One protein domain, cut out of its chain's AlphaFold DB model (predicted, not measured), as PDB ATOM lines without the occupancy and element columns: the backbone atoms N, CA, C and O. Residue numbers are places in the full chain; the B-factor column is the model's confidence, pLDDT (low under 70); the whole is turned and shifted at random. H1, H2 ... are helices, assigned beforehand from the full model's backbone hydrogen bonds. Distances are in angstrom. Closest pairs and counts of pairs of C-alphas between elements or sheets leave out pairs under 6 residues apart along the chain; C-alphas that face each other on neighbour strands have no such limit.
ATOM      1  N   GLU A 138     213.136 248.190 269.317       91.25
ATOM      2  CA  GLU A 138     213.575 249.592 269.382       91.25
ATOM      3  C   GLU A 138     213.748 250.194 267.980       91.25
ATOM      4  O   GLU A 138     213.324 251.328 267.726       91.25
ATOM      5  N   ARG A 139     214.321 249.430 267.038       92.06
ATOM      6  CA  ARG A 139     214.486 249.889 265.657       92.06
ATOM      7  C   ARG A 139     213.146 250.016 264.938       92.06
ATOM      8  O   ARG A 139     212.938 251.021 264.259       92.06
ATOM      9  N   LEU A 140     212.233 249.064 265.135       93.56
ATOM     10  CA  LEU A 140     210.872 249.125 264.589       93.56
ATOM     11  C   LEU A 140     210.086 250.322 265.139       93.56
ATOM     12  O   LEU A 140     209.431 251.032 264.382       93.56
ATOM     13  N   LEU A 141     210.197 250.601 266.439       93.00
ATOM     14  CA  LEU A 141     209.574 251.781 267.039       93.00
ATOM     15  C   LEU A 141     210.151 253.077 266.457       93.00
ATOM     16  O   LEU A 141     209.407 254.000 266.126       93.00
ATOM     17  N   THR A 142     211.470 253.124 266.261       91.81
ATOM     18  CA  THR A 142     212.137 254.266 265.620       91.81
ATOM     19  C   THR A 142     211.647 254.464 264.185       91.81
ATOM     20  O   THR A 142     211.341 255.593 263.812       91.81
ATOM     21  N   LEU A 143     211.498 253.386 263.408       94.56
ATOM     22  CA  LEU A 143     210.952 253.420 262.048       94.56
ATOM     23  C   LEU A 143     209.542 254.035 262.018       94.56
ATOM     24  O   LEU A 143     209.266 254.916 261.211       94.56
ATOM     25  N   ILE A 144     208.665 253.633 262.944       93.75
ATOM     26  CA  ILE A 144     207.313 254.200 263.063       93.75
ATOM     27  C   ILE A 144     207.381 255.699 263.385       93.75
ATOM     28  O   ILE A 144     206.648 256.495 262.800       93.75
ATOM     29  N   CYS A 145     208.290 256.118 264.267       93.38
ATOM     30  CA  CYS A 145     208.485 257.531 264.609       93.38
ATOM     31  C   CYS A 145     209.070 258.369 263.451       93.38
ATOM     32  O   CYS A 145     208.928 259.597 263.434       93.38
ATOM     33  N   GLU A 146     209.748 257.724 262.501       93.31
ATOM     34  CA  GLU A 146     210.317 258.321 261.287       93.31
ATOM     35  C   GLU A 146     209.313 258.423 260.128       93.31
ATOM     36  O   GLU A 146     209.605 259.108 259.143       93.31
ATOM     37  N   SER A 147     208.128 257.820 260.276       95.38
ATOM     38  CA  SER A 147     207.059 257.836 259.277       95.38
ATOM     39  C   SER A 147     206.665 259.255 258.842       95.38
ATOM     40  O   SER A 147     206.710 260.232 259.605       95.38
ATOM     41  N   HIS A 148     206.290 259.371 257.571       95.06
ATOM     42  CA  HIS A 148     205.918 260.633 256.947       95.06
ATOM     43  C   HIS A 148     204.530 261.122 257.396       95.06
ATOM     44  O   HIS A 148     204.285 262.323 257.444       95.06
ATOM     45  N   GLU A 149     203.645 260.235 257.841       94.50
ATOM     46  CA  GLU A 149     202.339 260.570 258.417       94.50
ATOM     47  C   GLU A 149     202.481 261.418 259.689       94.50
ATOM     48  O   GLU A 149     201.647 262.273 259.983       94.50
ATOM     49  N   LEU A 150     203.580 261.233 260.425       94.19
ATOM     50  CA  LEU A 150     203.905 262.013 261.617       94.19
ATOM     51  C   LEU A 150     204.726 263.268 261.282       94.19
ATOM     52  O   LEU A 150     205.267 263.914 262.188       94.19
ATOM     53  N   ALA A 151     204.835 263.637 259.997       92.00
ATOM     54  CA  ALA A 151     205.665 264.749 259.548       92.00
ATOM     55  C   ALA A 151     205.284 266.082 260.210       92.00
ATOM     56  O   ALA A 151     206.164 266.837 260.631       92.00
ATOM     57  N   ASP A 152     203.980 266.310 260.366       91.62
ATOM     58  CA  ASP A 152     203.395 267.549 260.884       91.62
ATOM     59  C   ASP A 152     203.436 267.659 262.415       91.62
ATOM     60  O   ASP A 152     203.030 268.674 262.993       91.62
ATOM     61  N   MET A 153     203.937 266.638 263.114       92.06
ATOM     62  CA  MET A 153     204.138 266.733 264.555       92.06
ATOM     63  C   MET A 153     205.369 267.586 264.866       92.06
ATOM     64  O   MET A 153     206.422 267.468 264.252       92.06
ATOM     65  N   HIS A 154     205.260 268.458 265.861       91.31
ATOM     66  CA  HIS A 154     206.348 269.354 266.246       91.31
ATOM     67  C   HIS A 154     206.673 269.181 267.727       91.31
ATOM     68  O   HIS A 154     205.772 269.013 268.554       91.31
ATOM     69  N   LEU A 155     207.962 269.238 268.064       92.50
ATOM     70  CA  LEU A 155     208.419 269.361 269.446       92.50
ATOM     71  C   LEU A 155     208.338 270.830 269.858       92.50
ATOM     72  O   LEU A 155     209.152 271.645 269.411       92.50
ATOM     73  N   ARG A 156     207.366 271.168 270.707       92.94
ATOM     74  CA  ARG A 156     207.207 272.537 271.200       92.94
ATOM     75  C   ARG A 156     208.212 272.830 272.312       92.94
ATOM     76  O   ARG A 156     208.741 271.927 272.960       92.94
ATOM     77  N   VAL A 157     208.525 274.109 272.504       92.44
ATOM     78  CA  VAL A 157     209.575 274.549 273.441       92.44
ATOM     79  C   VAL A 157     209.195 274.253 274.894       92.44
ATOM     80  O   VAL A 157     210.039 273.808 275.670       92.44
ATOM     81  N   ASP A 158     207.930 274.456 275.240       93.94
ATOM     82  CA  ASP A 158     207.327 274.218 276.552       93.94
ATOM     83  C   ASP A 158     207.280 272.729 276.931       93.94
ATOM     84  O   ASP A 158     207.484 272.372 278.092       93.94
ATOM     85  N   GLU A 159     207.133 271.841 275.949       92.69
ATOM     86  CA  GLU A 159     207.115 270.387 276.161       92.69
ATOM     87  C   GLU A 159     208.508 269.830 276.523       92.69
ATOM     88  O   GLU A 159     208.624 268.830 277.237       92.69
ATOM     89  N   ARG A 160     209.596 270.488 276.084       91.44
ATOM     90  CA  ARG A 160     210.975 269.976 276.230       91.44
ATOM     91  C   ARG A 160     211.361 269.701 277.674       91.44
ATOM     92  O   ARG A 160     212.038 268.710 277.940       91.44
ATOM     93  N   ARG A 161     210.994 270.583 278.608       90.94
ATOM     94  CA  ARG A 161     211.380 270.430 280.021       90.94
ATOM     95  C   ARG A 161     210.747 269.178 280.626       90.94
ATOM     96  O   ARG A 161     211.451 268.412 281.278       90.94
ATOM     97  N   CYS A 162     209.456 268.978 280.373       89.62
ATOM     98  CA  CYS A 162     208.696 267.831 280.861       89.62
ATOM     99  C   CYS A 162     209.235 266.522 280.268       89.62
ATOM    100  O   CYS A 162     209.621 265.618 281.006       89.62
ATOM    101  N   LEU A 163     209.403 266.474 278.944       89.88
ATOM    102  CA  LEU A 163     209.918 265.296 278.242       89.88
ATOM    103  C   LEU A 163     211.329 264.906 278.718       89.88
ATOM    104  O   LEU A 163     211.607 263.735 278.960       89.88
ATOM    105  N   ASN A 164     212.224 265.881 278.923       89.38
ATOM    106  CA  ASN A 164     213.572 265.606 279.435       89.38
ATOM    107  C   ASN A 164     213.585 265.134 280.897       89.38
ATOM    108  O   ASN A 164     214.484 264.383 281.272       89.38
ATOM    109  N   LEU A 165     212.634 265.578 281.728       88.56
ATOM    110  CA  LEU A 165     212.488 265.079 283.097       88.56
ATOM    111  C   LEU A 165     212.080 263.602 283.083       88.56
ATOM    112  O   LEU A 165     212.678 262.795 283.789       88.56
ATOM    113  N   LEU A 166     211.120 263.252 282.227       85.62
ATOM    114  CA  LEU A 166     210.612 261.890 282.087       85.62
ATOM    115  C   LEU A 166     211.670 260.948 281.498       85.62
ATOM    116  O   LEU A 166     211.871 259.865 282.034       85.62
ATOM    117  N   ASN A 167     212.435 261.390 280.492       87.00
ATOM    118  CA  ASN A 167     213.535 260.605 279.909       87.00
ATOM    119  C   ASN A 167     214.666 260.285 280.907       87.00
ATOM    120  O   ASN A 167     215.401 259.319 280.728       87.00
ATOM    121  N   ARG A 168     214.832 261.101 281.956       83.81
ATOM    122  CA  ARG A 168     215.856 260.905 283.000       83.81
ATOM    123  C   ARG A 168     215.360 260.097 284.193       83.81
ATOM    124  O   ARG A 168     216.183 259.678 285.005       83.81
ATOM    125  N   ASN A 169     214.050 259.921 284.340       80.50
ATOM    126  CA  ASN A 169     213.486 259.236 285.491       80.50
ATOM    127  C   ASN A 169     213.661 257.716 285.343       80.50
ATOM    128  O   ASN A 169     212.813 257.041 284.777       80.50
ATOM    129  N   GLN A 170     214.773 257.192 285.863       66.94
ATOM    130  CA  GLN A 170     215.085 255.756 285.871       66.94
ATOM    131  C   GLN A 170     214.331 254.976 286.963       66.94
ATOM    132  O   GLN A 170     214.344 253.749 286.953       66.94
ATOM    133  N   ALA A 171     213.695 255.670 287.917       64.19
ATOM    134  CA  ALA A 171     213.039 255.051 289.071       64.19
ATOM    135  C   ALA A 171     211.626 254.536 288.757       64.19
ATOM    136  O   ALA A 171     211.152 253.600 289.396       64.19
ATOM    137  N   ALA A 172     210.957 255.124 287.765       63.03
ATOM    138  CA  ALA A 172     209.712 254.611 287.214       63.03
ATOM    139  C   ALA A 172     210.012 254.050 285.822       63.03
ATOM    140  O   ALA A 172     210.554 254.773 284.984       63.03
ATOM    141  N   ALA A 173     209.660 252.788 285.558       64.56
ATOM    142  CA  ALA A 173     209.780 252.136 284.245       64.56
ATOM    143  C   ALA A 173     208.777 252.719 283.225       64.56
ATOM    144  O   ALA A 173     207.979 252.012 282.620       64.56
ATOM    145  N   THR A 174     208.775 254.042 283.090       70.88
ATOM    146  CA  THR A 174     207.788 254.824 282.347       70.88
ATOM    147  C   THR A 174     208.056 254.762 280.846       70.88
ATOM    148  O   THR A 174     207.122 254.831 280.062       70.88
ATOM    149  N   ILE A 175     209.327 254.611 280.447       79.44
ATOM    150  CA  ILE A 175     209.763 254.550 279.047       79.44
ATOM    151  C   ILE A 175     210.554 253.263 278.850       79.44
ATOM    152  O   ILE A 175     211.577 253.045 279.502       79.44
ATOM    153  N   ARG A 176     210.089 252.414 277.932       82.00
ATOM    154  CA  ARG A 176     210.703 251.110 277.647       82.00
ATOM    155  C   ARG A 176     212.086 251.232 276.999       82.00
ATOM    156  O   ARG A 176     212.956 250.419 277.293       82.00
ATOM    157  N   PHE A 177     212.280 252.241 276.148       85.25
ATOM    158  CA  PHE A 177     213.531 252.509 275.433       85.25
ATOM    159  C   PHE A 177     213.998 253.951 275.693       85.25
ATOM    160  O   PHE A 177     213.614 254.871 274.969       85.25
ATOM    161  N   PRO A 178     214.785 254.193 276.758       82.62
ATOM    162  CA  PRO A 178     215.262 255.532 277.088       82.62
ATOM    163  C   PRO A 178     216.160 256.108 275.991       82.62
ATOM    164  O   PRO A 178     217.083 255.456 275.503       82.62
ATOM    165  N   MET A 179     215.940 257.372 275.644       85.38
ATOM    166  CA  MET A 179     216.684 258.027 274.573       85.38
ATOM    167  C   MET A 179     217.997 258.620 275.078       85.38
ATOM    168  O   MET A 179     218.065 259.225 276.152       85.38
ATOM    169  N   LYS A 180     219.048 258.528 274.261       84.62
ATOM    170  CA  LYS A 180     220.356 259.103 274.590       84.62
ATOM    171  C   LYS A 180     220.305 260.634 274.533       84.62
ATOM    172  O   LYS A 180     219.990 261.225 273.504       84.62
ATOM    173  N   GLY A 181     220.691 261.280 275.631       86.19
ATOM    174  CA  GLY A 181     220.863 262.731 275.695       86.19
ATOM    175  C   GLY A 181     219.570 263.520 275.924       86.19
ATOM    176  O   GLY A 181     218.634 263.056 276.573       86.19
ATOM    177  N   LYS A 182     219.562 264.779 275.464       88.06
ATOM    178  CA  LYS A 182     218.408 265.678 275.598       88.06
ATOM    179  C   LYS A 182     217.454 265.498 274.420       88.06
ATOM    180  O   LYS A 182     217.903 265.506 273.279       88.06
ATOM    181  N   ILE A 183     216.151 265.450 274.696       88.75
ATOM    182  CA  ILE A 183     215.109 265.416 273.663       88.75
ATOM    183  C   ILE A 183     215.143 266.725 272.872       88.75
ATOM    184  O   ILE A 183     214.893 267.805 273.420       88.75
ATOM    185  N   SER A 184     215.495 266.613 271.593       88.81
ATOM    186  CA  SER A 184     215.722 267.745 270.689       88.81
ATOM    187  C   SER A 184     215.037 267.589 269.331       88.81
ATOM    188  O   SER A 184     214.758 268.600 268.686       88.81
ATOM    189  N   THR A 185     214.724 266.358 268.918       90.25
ATOM    190  CA  THR A 185     214.084 266.061 267.633       90.25
ATOM    191  C   THR A 185     212.613 265.689 267.806       90.25
ATOM    192  O   THR A 185     212.150 265.356 268.900       90.25
ATOM    193  N   ARG A 186     211.860 265.734 266.702       90.75
ATOM    194  CA  ARG A 186     210.469 265.268 266.661       90.75
ATOM    195  C   ARG A 186     210.384 263.770 266.931       90.75
ATOM    196  O   ARG A 186     209.557 263.352 267.724       90.75
ATOM    197  N   GLN A 187     211.244 262.978 266.301       89.25
ATOM    198  CA  GLN A 187     211.266 261.521 266.430       89.25
ATOM    199  C   GLN A 187     211.459 261.111 267.891       89.25
ATOM    200  O   GLN A 187     210.774 260.218 268.370       89.25
ATOM    201  N   MET A 188     212.304 261.835 268.633       88.94
ATOM    202  CA  MET A 188     212.468 261.627 270.073       88.94
ATOM    203  C   MET A 188     211.197 261.947 270.872       88.94
ATOM    204  O   MET A 188     210.923 261.310 271.877       88.94
ATOM    205  N   LYS A 189     210.398 262.929 270.446       89.81
ATOM    206  CA  LYS A 189     209.088 263.184 271.063       89.81
ATOM    207  C   LYS A 189     208.086 262.061 270.771       89.81
ATOM    208  O   LYS A 189     207.234 261.808 271.607       89.81
ATOM    209  N   LEU A 190     208.150 261.455 269.587       88.38
ATOM    210  CA  LEU A 190     207.220 260.408 269.151       88.38
ATOM    211  C   LEU A 190     207.545 259.036 269.745       88.38
ATOM    212  O   LEU A 190     206.639 258.249 269.978       88.38
ATOM    213  N   ASN A 191     208.823 258.768 270.006       83.88
ATOM    214  CA  ASN A 191     209.311 257.542 270.647       83.88
ATOM    215  C   ASN A 191     209.072 257.542 272.175       83.88
ATOM    216  O   ASN A 191     209.645 256.743 272.912       83.88
ATOM    217  N   TRP A 192     208.289 258.501 272.663       70.31
ATOM    218  CA  TRP A 192     207.953 258.686 274.066       70.31
ATOM    219  C   TRP A 192     206.552 258.143 274.332       70.31
ATOM    220  O   TRP A 192     206.420 257.340 275.280       70.31
TER     221      TRP A 192
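This is residues 138 to 192 of the 192 residues of a protein of Spodoptera frugiperda (UniProt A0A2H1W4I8). The printed part sweeps round in a broad arc of H1, a long link, H2 and a second long link, then turns inward to the short helix H3, which sits in the middle and is followed by the last two residues, 191 and 192. H1 packs on H3 from one side and H2 comes near it from another, while H1 and H2 stay apart. The printed part has 55 residues with three named helices, in the order H1, H2, H3, and no named strand; the class is all helix, though under half of the residues, 24 of 55, are in named elements. The whole is compact, with a radius of gyration of the C-alphas of 11.2 A, and spans 33 by 26 by 15 A.

H1 is residues 138 to 146, 12.3 A from first to last C-alpha, and begins with C-alpha 138 at (213.575, 249.592, 269.382). H2, the longest helix, is residues 159 to 168 and measures 14.6 A, with C-alpha 159 at (207.115, 270.387, 276.161). H3 is residues 186 to 190, with C-alpha 190 at (207.220, 260.408, 269.151).

H1 and H3 touch, and their closest C-alphas, those of Cys 145 and Gln 187, are 5.2 A apart. H2 and H3 are close but not clearly touching, with the closest C-alphas, those of Leu 163 and Lys 189, 7.5 A apart. H1 and H2 are apart. In H1, H2 and H3 every O i to N i+4 pair is within hydrogen-bond range.

The two C-alphas farthest apart, those of His 148 and Ala 171, are 33.4 A apart. Both links are long: residues 147 to 158 and residues 169 to 185. The printed part has no cut and ends at Trp 192, the chain's last residue. The mean pLDDT of the printed part is 87.2, and residues 170 to 173 are under 70.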